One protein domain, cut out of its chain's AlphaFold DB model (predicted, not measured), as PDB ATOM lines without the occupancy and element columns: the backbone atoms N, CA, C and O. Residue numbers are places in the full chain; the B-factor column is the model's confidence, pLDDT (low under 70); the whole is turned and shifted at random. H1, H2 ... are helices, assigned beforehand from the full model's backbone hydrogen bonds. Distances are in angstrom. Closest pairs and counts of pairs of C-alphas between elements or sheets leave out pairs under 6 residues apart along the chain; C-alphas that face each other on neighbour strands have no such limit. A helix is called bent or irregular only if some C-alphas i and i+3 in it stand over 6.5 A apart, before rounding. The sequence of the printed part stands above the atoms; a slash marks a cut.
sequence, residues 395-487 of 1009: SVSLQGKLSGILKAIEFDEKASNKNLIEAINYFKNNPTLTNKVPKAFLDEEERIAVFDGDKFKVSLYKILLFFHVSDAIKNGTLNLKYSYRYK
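AT A GLANCE: This is residues 395 to 487 of the 1009 residues of the protein "Transposase Tn3 family protein" of Sulfuricurvum kujiense (strain ATCC BAA-921 / DSM 16994 / JCM 11577 / YK-1) (UniProt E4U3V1). Three helices cross in a triangle: H1 and H2 pack on the long H4 and touch each other. Short H3 sits near H4, apart from H1. The printed part has 93 residues, with four named helices, H1 to H4 in order, and no named strand: all helix, compact, radius of gyration of the C-alphas 13.1 A, spans 44 by 27 by 20 A.

IN THESE COORDINATES: Find C-alpha 395 at (23.946, 44.414, 27.457); H1 runs to residue 408, 19.1 A, irregular, with C-alphas 401 and 404 7.2 A apart. Next come H2, residues 418 to 429, 16.4 A, and H3, residues 444 to 449. H4, residues 458 to 475, runs 25.5 A to C-alpha 475 at (31.748, 40.216, 48.203).

HOW THE PARTS SIT: Look at C-alphas 395 and 463, the closest of H1 and H4, 5.3 A apart; these helices touch at a steep tilt of 57 degrees, the same way. H2 touches H4 at a steep tilt of 49 degrees, opposite ways, closest at C-alphas 420 and 469, 7.6 A. H1, with residues 406 to 407 alone, touches H2, about perpendicular at 84 degrees, closest at C-alphas 407 and 428, 5.2 A. Every O i to N i+4 pair is within hydrogen-bond range in H2, H3 and H4; in H1, 7 of 10.

THE WHOLE: C-alphas 453 and 484, the two farthest apart, are 44.3 A apart. The printed part has no cut; the link H2 to H3 is long; no printed residue is under 70 in pLDDT.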
ATOM      1  N   SER A 395      24.698  43.456  26.642       91.69
ATOM      2  CA  SER A 395      23.946  44.414  27.457       91.69
ATOM      3  C   SER A 395      22.435  44.335  27.228       91.69
ATOM      4  O   SER A 395      21.674  44.236  28.190       91.69
ATOM      5  N   VAL A 396      21.975  44.282  25.972       90.19
ATOM      6  CA  VAL A 396      20.536  44.256  25.633       90.19
ATOM      7  C   VAL A 396      19.823  43.044  26.249       90.19
ATOM      8  O   VAL A 396      18.746  43.176  26.839       90.19
ATOM      9  N   SER A 397      20.450  41.866  26.176       88.62
ATOM     10  CA  SER A 397      19.905  40.624  26.743       88.62
ATOM     11  C   SER A 397      19.766  40.702  28.267       88.62
ATOM     12  O   SER A 397      18.761  40.254  28.828       88.62
ATOM     13  N   LEU A 398      20.740  41.319  28.946       92.62
ATOM     14  CA  LEU A 398      20.733  41.480  30.402       92.62
ATOM     15  C   LEU A 398      19.744  42.553  30.847       92.62
ATOM     16  O   LEU A 398      18.998  42.333  31.800       92.62
ATOM     17  N   GLN A 399      19.676  43.683  30.143       91.69
ATOM     18  CA  GLN A 399      18.774  44.785  30.482       91.69
ATOM     19  C   GLN A 399      17.318  44.322  30.552       91.69
ATOM     20  O   GLN A 399      16.622  44.662  31.513       91.69
ATOM     21  N   GLY A 400      16.880  43.499  29.595       88.31
ATOM     22  CA  GLY A 400      15.523  42.955  29.560       88.31
ATOM     23  C   GLY A 400      15.197  41.967  30.686       88.31
ATOM     24  O   GLY A 400      14.023  41.669  30.884       88.31
ATOM     25  N   LYS A 401      16.202  41.449  31.402       92.75
ATOM     26  CA  LYS A 401      16.039  40.513  32.529       92.75
ATOM     27  C   LYS A 401      16.252  41.181  33.888       92.75
ATOM     28  O   LYS A 401      15.577  40.826  34.847       92.75
ATOM     29  N   LEU A 402      17.209  42.105  33.978       95.88
ATOM     30  CA  LEU A 402      17.796  42.551  35.245       95.88
ATOM     31  C   LEU A 402      17.417  43.980  35.639       95.88
ATOM     32  O   LEU A 402      17.342  44.269  36.831       95.88
ATOM     33  N   SER A 403      17.125  44.868  34.680       94.81
ATOM     34  CA  SER A 403      16.868  46.288  34.984       94.81
ATOM     35  C   SER A 403      15.703  46.466  35.953       94.81
ATOM     36  O   SER A 403      15.799  47.223  36.912       94.81
ATOM     37  N   GLY A 404      14.603  45.743  35.725       95.19
ATOM     38  CA  GLY A 404      13.428  45.813  36.589       95.19
ATOM     39  C   GLY A 404      13.679  45.265  37.995       95.19
ATOM     40  O   GLY A 404      13.112  45.791  38.948       95.19
ATOM     41  N   ILE A 405      14.558  44.265  38.125       96.31
ATOM     42  CA  ILE A 405      14.967  43.703  39.417       96.31
ATOM     43  C   ILE A 405      15.797  44.732  40.178       96.31
ATOM     44  O   ILE A 405      15.424  45.097  41.287       96.31
ATOM     45  N   LEU A 406      16.855  45.277  39.565       96.44
ATOM     46  CA  LEU A 406      17.709  46.275  40.218       96.44
ATOM     47  C   LEU A 406      16.914  47.506  40.676       96.44
ATOM     48  O   LEU A 406      17.216  48.092  41.715       96.44
ATOM     49  N   LYS A 407      15.871  47.878  39.926       95.56
ATOM     50  CA  LYS A 407      14.984  48.981  40.299       95.56
ATOM     51  C   LYS A 407      14.074  48.672  41.489       95.56
ATOM     52  O   LYS A 407      13.739  49.594  42.221       95.56
ATOM     53  N   ALA A 408      13.674  47.416  41.668       96.00
ATOM     54  CA  ALA A 408      12.709  47.017  42.688       96.00
ATOM     55  C   ALA A 408      13.355  46.607  44.025       96.00
ATOM     56  O   ALA A 408      12.728  46.777  45.066       96.00
ATOM     57  N   ILE A 409      14.587  46.082  44.007       96.44
ATOM     58  CA  ILE A 409      15.300  45.635  45.215       96.44
ATOM     59  C   ILE A 409      15.686  46.825  46.105       96.44
ATOM     60  O   ILE A 409      16.185  47.849  45.626       96.44
ATOM     61  N   GLU A 410      15.503  46.658  47.412       95.88
ATOM     62  CA  GLU A 410      15.904  47.614  48.444       95.88
ATOM     63  C   GLU A 410      17.219  47.185  49.110       95.88
ATOM     64  O   GLU A 410      17.352  46.073  49.629       95.88
ATOM     65  N   PHE A 411      18.197  48.090  49.096       96.38
ATOM     66  CA  PHE A 411      19.524  47.872  49.666       96.38
ATOM     67  C   PHE A 411      19.638  48.549  51.032       96.38
ATOM     68  O   PHE A 411      18.992  49.564  51.287       96.38
ATOM     69  N   ASP A 412      20.468  47.989  51.905       95.31
ATOM     70  CA  ASP A 412      20.883  48.656  53.134       95.31
ATOM     71  C   ASP A 412      21.928  49.718  52.781       95.31
ATOM     72  O   ASP A 412      23.114  49.420  52.629       95.31
ATOM     73  N   GLU A 413      21.482  50.961  52.617       94.56
ATOM     74  CA  GLU A 413      22.351  52.075  52.237       94.56
ATOM     75  C   GLU A 413      23.433  52.375  53.283       94.56
ATOM     76  O   GLU A 413      24.503  52.866  52.923       94.56
ATOM     77  N   LYS A 414      23.197  52.062  54.566       92.38
ATOM     78  CA  LYS A 414      24.149  52.349  55.649       92.38
ATOM     79  C   LYS A 414      25.326  51.385  55.622       92.38
ATOM     80  O   LYS A 414      26.466  51.811  55.796       92.38
ATOM     81  N   ALA A 415      25.050  50.101  55.403       88.88
ATOM     82  CA  ALA A 415      26.060  49.048  55.387       88.88
ATOM     83  C   ALA A 415      26.652  48.776  53.992       88.88
ATOM     84  O   ALA A 415      27.448  47.848  53.843       88.88
ATOM     85  N   SER A 416      26.256  49.529  52.959       92.69
ATOM     86  CA  SER A 416      26.685  49.300  51.573       92.69
ATOM     87  C   SER A 416      27.651  50.365  51.050       92.69
ATOM     88  O   SER A 416      27.745  51.479  51.562       92.69
ATOM     89  N   ASN A 417      28.377  50.028  49.982       92.56
ATOM     90  CA  ASN A 417      29.278  50.942  49.291       92.56
ATOM     91  C   ASN A 417      28.517  52.167  48.753       92.56
ATOM     92  O   ASN A 417      27.663  52.043  47.872       92.56
ATOM     93  N   LYS A 418      28.877  53.355  49.252       95.12
ATOM     94  CA  LYS A 418      28.199  54.619  48.935       95.12
ATOM     95  C   LYS A 418      28.203  54.953  47.439       95.12
ATOM     96  O   LYS A 418      27.156  55.308  46.908       95.12
ATOM     97  N   ASN A 419      29.337  54.777  46.753       95.56
ATOM     98  CA  ASN A 419      29.470  55.089  45.322       95.56
ATOM     99  C   ASN A 419      28.548  54.210  44.468       95.56
ATOM    100  O   ASN A 419      27.960  54.665  43.488       95.56
ATOM    101  N   LEU A 420      28.415  52.935  44.842       95.62
ATOM    102  CA  LEU A 420      27.543  52.006  44.133       95.62
ATOM    103  C   LEU A 420      26.062  52.283  44.431       95.62
ATOM    104  O   LEU A 420      25.248  52.246  43.512       95.62
ATOM    105  N   ILE A 421      25.712  52.611  45.680       96.94
ATOM    106  CA  ILE A 421      24.352  53.036  46.052       96.94
ATOM    107  C   ILE A 421      23.934  54.286  45.270       96.94
ATOM    108  O   ILE A 421      22.836  54.312  44.717       96.94
ATOM    109  N   GLU A 422      24.813  55.281  45.142       96.31
ATOM    110  CA  GLU A 422      24.559  56.483  44.342       96.31
ATOM    111  C   GLU A 422      24.250  56.133  42.877       96.31
ATOM    112  O   GLU A 422      23.243  56.579  42.323       96.31
ATOM    113  N   ALA A 423      25.061  55.266  42.261       96.12
ATOM    114  CA  ALA A 423      24.847  54.807  40.889       96.12
ATOM    115  C   ALA A 423      23.526  54.031  40.717       96.12
ATOM    116  O   ALA A 423      22.817  54.226  39.725       96.12
ATOM    117  N   ILE A 424      23.164  53.178  41.682       96.19
ATOM    118  CA  ILE A 424      21.895  52.434  41.691       96.19
ATOM    119  C   ILE A 424      20.708  53.391  41.832       96.19
ATOM    120  O   ILE A 424      19.736  53.268  41.084       96.19
ATOM    121  N   ASN A 425      20.776  54.354  42.752       95.62
ATOM    122  CA  ASN A 425      19.716  55.337  42.976       95.62
ATOM    123  C   ASN A 425      19.541  56.248  41.752       95.62
ATOM    124  O   ASN A 425      18.411  56.480  41.311       95.62
ATOM    125  N   TYR A 426      20.636  56.655  41.103       95.00
ATOM    126  CA  TYR A 426      20.572  57.354  39.818       95.00
ATOM    127  C   TYR A 426      19.889  56.497  38.740       95.00
ATOM    128  O   TYR A 426      18.999  56.981  38.039       95.00
ATOM    129  N   PHE A 427      20.253  55.214  38.622       94.25
ATOM    130  CA  PHE A 427      19.648  54.276  37.666       94.25
ATOM    131  C   PHE A 427      18.153  54.015  37.931       94.25
ATOM    132  O   PHE A 427      17.378  53.801  36.992       94.25
ATOM    133  N   LYS A 428      17.734  54.030  39.200       93.56
ATOM    134  CA  LYS A 428      16.331  53.907  39.617       93.56
ATOM    135  C   LYS A 428      15.500  55.100  39.157       93.56
ATOM    136  O   LYS A 428      14.461  54.894  38.528       93.56
ATOM    137  N   ASN A 429      15.999  56.306  39.417       91.62
ATOM    138  CA  ASN A 429      15.244  57.548  39.262       91.62
ATOM    139  C   ASN A 429      15.266  58.113  37.835       91.62
ATOM    140  O   ASN A 429      14.370  58.868  37.470       91.62
ATOM    141  N   ASN A 430      16.245  57.734  37.005       89.00
ATOM    142  CA  ASN A 430      16.391  58.267  35.650       89.00
ATOM    143  C   ASN A 430      16.037  57.212  34.583       89.00
ATOM    144  O   ASN A 430      16.713  56.182  34.485       89.00
ATOM    145  N   PRO A 431      15.004  57.434  33.747       77.06
ATOM    146  CA  PRO A 431      14.665  56.521  32.652       77.06
ATOM    147  C   PRO A 431      15.696  56.563  31.514       77.06
ATOM    148  O   PRO A 431      15.986  55.526  30.914       77.06
ATOM    149  N   THR A 432      16.296  57.732  31.274       82.50
ATOM    150  CA  THR A 432      17.314  57.961  30.242       82.50
ATOM    151  C   THR A 432      18.631  58.342  30.907       82.50
ATOM    152  O   THR A 432      18.686  59.285  31.693       82.50
ATOM    153  N   LEU A 433      19.697  57.600  30.608       84.75
ATOM    154  CA  LEU A 433      21.030  57.863  31.151       84.75
ATOM    155  C   LEU A 433      21.823  58.744  30.184       84.75
ATOM    156  O   LEU A 433      21.832  58.487  28.983       84.75
ATOM    157  N   THR A 434      22.509  59.748  30.722       85.38
ATOM    158  CA  THR A 434      23.402  60.659  29.989       85.38
ATOM    159  C   THR A 434      24.819  60.574  30.563       85.38
ATOM    160  O   THR A 434      25.062  59.843  31.522       85.38
ATOM    161  N   ASN A 435      25.764  61.351  30.032       83.75
ATOM    162  CA  ASN A 435      27.131  61.416  30.561       83.75
ATOM    163  C   ASN A 435      27.225  61.924  32.021       83.75
ATOM    164  O   ASN A 435      28.291  61.814  32.623       83.75
ATOM    165  N   LYS A 436      26.134  62.423  32.624       86.56
ATOM    166  CA  LYS A 436      26.059  62.861  34.033       86.56
ATOM    167  C   LYS A 436      25.925  61.718  35.048       86.56
ATOM    168  O   LYS A 436      25.831  61.982  36.241       86.56
ATOM    169  N   VAL A 437      25.915  60.460  34.604       90.12
ATOM    170  CA  VAL A 437      25.861  59.306  35.516       90.12
ATOM    171  C   VAL A 437      27.036  59.296  36.513       90.12
ATOM    172  O   VAL A 437      28.152  59.687  36.132       90.12
ATOM    173  N   PRO A 438      26.825  58.804  37.751       93.94
ATOM    174  CA  PRO A 438      27.906  58.537  38.698       93.94
ATOM    175  C   PRO A 438      28.894  57.506  38.136       93.94
ATOM    176  O   PRO A 438      28.488  56.472  37.622       93.94
ATOM    177  N   LYS A 439      30.200  57.772  38.231       94.31
ATOM    178  CA  LYS A 439      31.264  56.882  37.704       94.31
ATOM    179  C   LYS A 439      32.255  56.433  38.774       94.31
ATOM    180  O   LYS A 439      33.169  55.672  38.486       94.31
ATOM    181  N   ALA A 440      32.073  56.883  40.017       94.31
ATOM    182  CA  ALA A 440      33.011  56.645  41.110       94.31
ATOM    183  C   ALA A 440      33.144  55.161  41.509       94.31
ATOM    184  O   ALA A 440      34.115  54.799  42.168       94.31
ATOM    185  N   PHE A 441      32.184  54.313  41.124       94.69
ATOM    186  CA  PHE A 441      32.237  52.864  41.347       94.69
ATOM    187  C   PHE A 441      33.021  52.103  40.262       94.69
ATOM    188  O   PHE A 441      33.400  50.964  40.507       94.69
ATOM    189  N   LEU A 442      33.242  52.713  39.091       94.56
ATOM    190  CA  LEU A 442      34.019  52.129  37.996       94.56
ATOM    191  C   LEU A 442      35.517  52.285  38.268       94.56
ATOM    192  O   LEU A 442      35.937  53.303  38.846       94.56
ATOM    193  N   ASP A 443      36.302  51.311  37.812       92.19
ATOM    194  CA  ASP A 443      37.764  51.412  37.795       92.19
ATOM    195  C   ASP A 443      38.265  52.381  36.703       92.19
ATOM    196  O   ASP A 443      37.481  52.960  35.947       92.19
ATOM    197  N   GLU A 444      39.571  52.647  36.674       89.56
ATOM    198  CA  GLU A 444      40.154  53.629  35.750       89.56
ATOM    199  C   GLU A 444      39.994  53.222  34.277       89.56
ATOM    200  O   GLU A 444      39.627  54.064  33.456       89.56
ATOM    201  N   GLU A 445      40.180  51.941  33.947       89.12
ATOM    202  CA  GLU A 445      40.016  51.428  32.582       89.12
ATOM    203  C   GLU A 445      38.556  51.517  32.127       89.12
ATOM    204  O   GLU A 445      38.262  51.951  31.014       89.12
ATOM    205  N   GLU A 446      37.619  51.145  32.997       92.25
ATOM    206  CA  GLU A 446      36.185  51.198  32.736       92.25
ATOM    207  C   GLU A 446      35.690  52.633  32.542       92.25
ATOM    208  O   GLU A 446      34.833  52.875  31.690       92.25
ATOM    209  N   ARG A 447      36.220  53.602  33.303       90.69
ATOM    210  CA  ARG A 447      35.877  55.029  33.145       90.69
ATOM    211  C   ARG A 447      36.279  55.572  31.787       90.69
ATOM    212  O   ARG A 447      35.555  56.413  31.262       90.69
ATOM    213  N   ILE A 448      37.401  55.106  31.246       88.56
ATOM    214  CA  ILE A 448      37.849  55.464  29.900       88.56
ATOM    215  C   ILE A 448      36.971  54.746  28.869       88.56
ATOM    216  O   ILE A 448      36.402  55.391  27.996       88.56
ATOM    217  N   ALA A 449      36.761  53.436  29.027       88.69
ATOM    218  CA  ALA A 449      36.053  52.601  28.055       88.69
ATOM    219  C   ALA A 449      34.572  52.963  27.844       88.69
ATOM    220  O   ALA A 449      34.013  52.691  26.781       88.69
ATOM    221  N   VAL A 450      33.905  53.570  28.836       91.00
ATOM    222  CA  VAL A 450      32.521  54.061  28.676       91.00
ATOM    223  C   VAL A 450      32.409  55.297  27.777       91.00
ATOM    224  O   VAL A 450      31.287  55.738  27.509       91.00
ATOM    225  N   PHE A 451      33.525  55.837  27.294       88.69
ATOM    226  CA  PHE A 451      33.574  56.892  26.291       88.69
ATOM    227  C   PHE A 451      34.218  56.392  24.996       88.69
ATOM    228  O   PHE A 451      35.168  55.617  25.003       88.69
ATOM    229  N   ASP A 452      33.670  56.849  23.878       82.56
ATOM    230  CA  ASP A 452      34.231  56.715  22.538       82.56
ATOM    231  C   ASP A 452      34.427  58.131  21.986       82.56
ATOM    232  O   ASP A 452      33.470  58.770  21.532       82.56
ATOM    233  N   GLY A 453      35.621  58.690  22.198       80.62
ATOM    234  CA  GLY A 453      35.836  60.137  22.116       80.62
ATOM    235  C   GLY A 453      34.904  60.885  23.081       80.62
ATOM    236  O   GLY A 453      34.901  60.620  24.281       80.62
ATOM    237  N   ASP A 454      34.052  61.767  22.555       79.56
ATOM    238  CA  ASP A 454      33.058  62.516  23.344       79.56
ATOM    239  C   ASP A 454      31.735  61.755  23.569       79.56
ATOM    240  O   ASP A 454      30.845  62.209  24.301       79.56
ATOM    241  N   LYS A 455      31.557  60.585  22.939       88.38
ATOM    242  CA  LYS A 455      30.294  59.837  22.962       88.38
ATOM    243  C   LYS A 455      30.238  58.864  24.135       88.38
ATOM    244  O   LYS A 455      31.061  57.968  24.269       88.38
ATOM    245  N   PHE A 456      29.194  58.975  24.953       91.38
ATOM    246  CA  PHE A 456      28.984  58.090  26.102       91.38
ATOM    247  C   PHE A 456      28.282  56.769  25.721       91.38
ATOM    248  O   PHE A 456      27.144  56.771  25.233       91.38
ATOM    249  N   LYS A 457      28.920  55.626  26.005       91.81
ATOM    250  CA  LYS A 457      28.403  54.266  25.768       91.81
ATOM    251  C   LYS A 457      27.444  53.824  26.887       91.81
ATOM    252  O   LYS A 457      27.809  53.135  27.842       91.81
ATOM    253  N   VAL A 458      26.165  54.198  26.768       92.31
ATOM    254  CA  VAL A 458      25.113  53.877  27.764       92.31
ATOM    255  C   VAL A 458      24.946  52.368  27.989       92.31
ATOM    256  O   VAL A 458      24.714  51.928  29.119       92.31
ATOM    257  N   SER A 459      25.024  51.564  26.925       91.94
ATOM    258  CA  SER A 459      24.841  50.111  27.013       91.94
ATOM    259  C   SER A 459      25.982  49.450  27.778       91.94
ATOM    260  O   SER A 459      25.701  48.598  28.629       91.94
ATOM    261  N   LEU A 460      27.224  49.884  27.551       93.31
ATOM    262  CA  LEU A 460      28.385  49.455  28.324       93.31
ATOM    263  C   LEU A 460      28.261  49.839  29.808       93.31
ATOM    264  O   LEU A 460      28.362  48.971  30.674       93.31
ATOM    265  N   TYR A 461      27.918  51.093  30.122       95.00
ATOM    266  CA  TYR A 461      27.729  51.527  31.514       95.00
ATOM    267  C   TYR A 461      26.702  50.666  32.273       95.00
ATOM    268  O   TYR A 461      26.938  50.252  33.407       95.00
ATOM    269  N   LYS A 462      25.561  50.345  31.645       94.50
ATOM    270  CA  LYS A 462      24.507  49.528  32.275       94.50
ATOM    271  C   LYS A 462      24.974  48.112  32.612       94.50
ATOM    272  O   LYS A 462      24.633  47.605  33.679       94.50
ATOM    273  N   ILE A 463      25.708  47.454  31.714       95.38
ATOM    274  CA  ILE A 463      26.188  46.094  31.982       95.38
ATOM    275  C   ILE A 463      27.314  46.092  33.020       95.38
ATOM    276  O   ILE A 463      27.301  45.223  33.893       95.38
ATOM    277  N   LEU A 464      28.204  47.091  33.004       95.81
ATOM    278  CA  LEU A 464      29.210  47.275  34.053       95.81
ATOM    279  C   LEU A 464      28.548  47.496  35.418       95.81
ATOM    280  O   LEU A 464      28.922  46.840  36.387       95.81
ATOM    281  N   LEU A 465      27.478  48.298  35.496       96.62
ATOM    282  CA  LEU A 465      26.691  48.437  36.726       96.62
ATOM    283  C   LEU A 465      26.147  47.082  37.211       96.62
ATOM    284  O   LEU A 465      26.269  46.764  38.391       96.62
ATOM    285  N   PHE A 466      25.592  46.240  36.331       97.50
ATOM    286  CA  PHE A 466      25.137  44.899  36.729       97.50
ATOM    287  C   PHE A 466      26.286  43.989  37.187       97.50
ATOM    288  O   PHE A 466      26.099  43.183  38.103       97.50
ATOM    289  N   PHE A 467      27.462  44.103  36.568       96.31
ATOM    290  CA  PHE A 467      28.653  43.342  36.942       96.31
ATOM    291  C   PHE A 467      29.137  43.731  38.337       96.31
ATOM    292  O   PHE A 467      29.309  42.838  39.169       96.31
ATOM    293  N   HIS A 468      29.261  45.032  38.602       96.56
ATOM    294  CA  HIS A 468      29.652  45.580  39.900       96.56
ATOM    295  C   HIS A 468      28.622  45.289  40.989       96.56
ATOM    296  O   HIS A 468      29.003  44.877  42.076       96.56
ATOM    297  N   VAL A 469      27.319  45.389  40.704       97.06
ATOM    298  CA  VAL A 469      26.259  44.985  41.650       97.06
ATOM    299  C   VAL A 469      26.369  43.504  42.011       97.06
ATOM    300  O   VAL A 469      26.332  43.156  43.188       97.06
ATOM    301  N   SER A 470      26.524  42.622  41.018       95.75
ATOM    302  CA  SER A 470      26.667  41.178  41.254       95.75
ATOM    303  C   SER A 470      27.891  40.869  42.116       95.75
ATOM    304  O   SER A 470      27.794  40.108  43.081       95.75
ATOM    305  N   ASP A 471      29.031  41.492  41.814       92.94
ATOM    306  CA  ASP A 471      30.269  41.279  42.564       92.94
ATOM    307  C   ASP A 471      30.204  41.887  43.967       92.94
ATOM    308  O   ASP A 471      30.653  41.248  44.915       92.94
ATOM    309  N   ALA A 472      29.595  43.063  44.123       92.94
ATOM    310  CA  ALA A 472      29.432  43.735  45.408       92.94
ATOM    311  C   ALA A 472      28.491  42.972  46.353       92.94
ATOM    312  O   ALA A 472      28.753  42.876  47.552       92.94
ATOM    313  N   ILE A 473      27.423  42.363  45.829       93.12
ATOM    314  CA  ILE A 473      26.554  41.483  46.625       93.12
ATOM    315  C   ILE A 473      27.328  40.236  47.060       93.12
ATOM    316  O   ILE A 473      27.310  39.877  48.243       93.12
ATOM    317  N   LYS A 474      28.044  39.593  46.125       88.06
ATOM    318  CA  LYS A 474      28.866  38.408  46.412       88.06
ATOM    319  C   LYS A 474      29.954  38.692  47.437       88.06
ATOM    320  O   LYS A 474      30.156  37.858  48.309       88.06
ATOM    321  N   ASN A 475      30.647  39.827  47.321       86.00
ATOM    322  CA  ASN A 475      31.748  40.216  48.203       86.00
ATOM    323  C   ASN A 475      31.268  40.844  49.534       86.00
ATOM    324  O   ASN A 475      32.047  40.965  50.474       86.00
ATOM    325  N   GLY A 476      29.978  41.171  49.652       88.12
ATOM    326  CA  GLY A 476      29.360  41.697  50.871       88.12
ATOM    327  C   GLY A 476      29.459  43.210  51.063       88.12
ATOM    328  O   GLY A 476      29.023  43.726  52.093       88.12
ATOM    329  N   THR A 477      29.983  43.938  50.077       89.94
ATOM    330  CA  THR A 477      30.012  45.411  50.082       89.94
ATOM    331  C   THR A 477      28.699  46.046  49.620       89.94
ATOM    332  O   THR A 477      28.522  47.248  49.788       89.94
ATOM    333  N   LEU A 478      27.767  45.266  49.065       93.25
ATOM    334  CA  LEU A 478      26.390  45.681  48.797       93.25
ATOM    335  C   LEU A 478      25.431  44.707  49.489       93.25
ATOM    336  O   LEU A 478      25.381  43.524  49.153       93.25
ATOM    337  N   ASN A 479      24.686  45.211  50.468       94.38
ATOM    338  CA  ASN A 479      23.825  44.430  51.351       94.38
ATOM    339  C   ASN A 479      22.353  44.729  51.068       94.38
ATOM    340  O   ASN A 479      21.981  45.863  50.766       94.38
ATOM    341  N   LEU A 480      21.504  43.711  51.157       95.75
ATOM    342  CA  LEU A 480      20.061  43.857  51.012       95.75
ATOM    343  C   LEU A 480      19.423  44.195  52.358       95.75
ATOM    344  O   LEU A 480      19.772  43.601  53.376       95.75
ATOM    345  N   LYS A 481      18.425  45.085  52.333       94.62
ATOM    346  CA  LYS A 481      17.641  45.452  53.522       94.62
ATOM    347  C   LYS A 481      16.715  44.315  53.965       94.62
ATOM    348  O   LYS A 481      16.599  44.027  55.151       94.62
ATOM    349  N   TYR A 482      16.082  43.639  53.004       95.19
ATOM    350  CA  TYR A 482      15.145  42.541  53.251       95.19
ATOM    351  C   TYR A 482      15.653  41.258  52.589       95.19
ATOM    352  O   TYR A 482      15.425  41.015  51.406       95.19
ATOM    353  N   SER A 483      16.384  40.442  53.349       94.81
ATOM    354  CA  SER A 483      17.024  39.227  52.840       94.81
ATOM    355  C   SER A 483      17.278  38.211  53.953       94.81
ATOM    356  O   SER A 483      17.492  38.585  55.108       94.81
ATOM    357  N   TYR A 484      17.302  36.921  53.612       91.81
ATOM    358  CA  TYR A 484      17.834  35.892  54.510       91.81
ATOM    359  C   TYR A 484      19.347  35.699  54.300       91.81
ATOM    360  O   TYR A 484      20.080  35.528  55.277       91.81
ATOM    361  N   ARG A 485      19.850  35.785  53.060       90.31
ATOM    362  CA  ARG A 485      21.230  35.389  52.690       90.31
ATOM    363  C   ARG A 485      22.213  36.512  52.343       90.31
ATOM    364  O   ARG A 485      23.418  36.264  52.360       90.31
ATOM    365  N   TYR A 486      21.742  37.722  52.067       92.62
ATOM    366  CA  TYR A 486      22.554  38.843  51.579       92.62
ATOM    367  C   TYR A 486      22.508  40.066  52.508       92.62
ATOM    368  O   TYR A 486      22.519  41.202  52.041       92.62
ATOM    369  N   LYS A 487      22.446  39.838  53.826       92.00
ATOM    370  CA  LYS A 487      22.479  40.899  54.846       92.00
ATOM    371  C   LYS A 487      23.907  41.366  55.140       92.00
ATOM    372  O   LYS A 487      24.889  40.721  54.738       92.00
TER     373      LYS A 487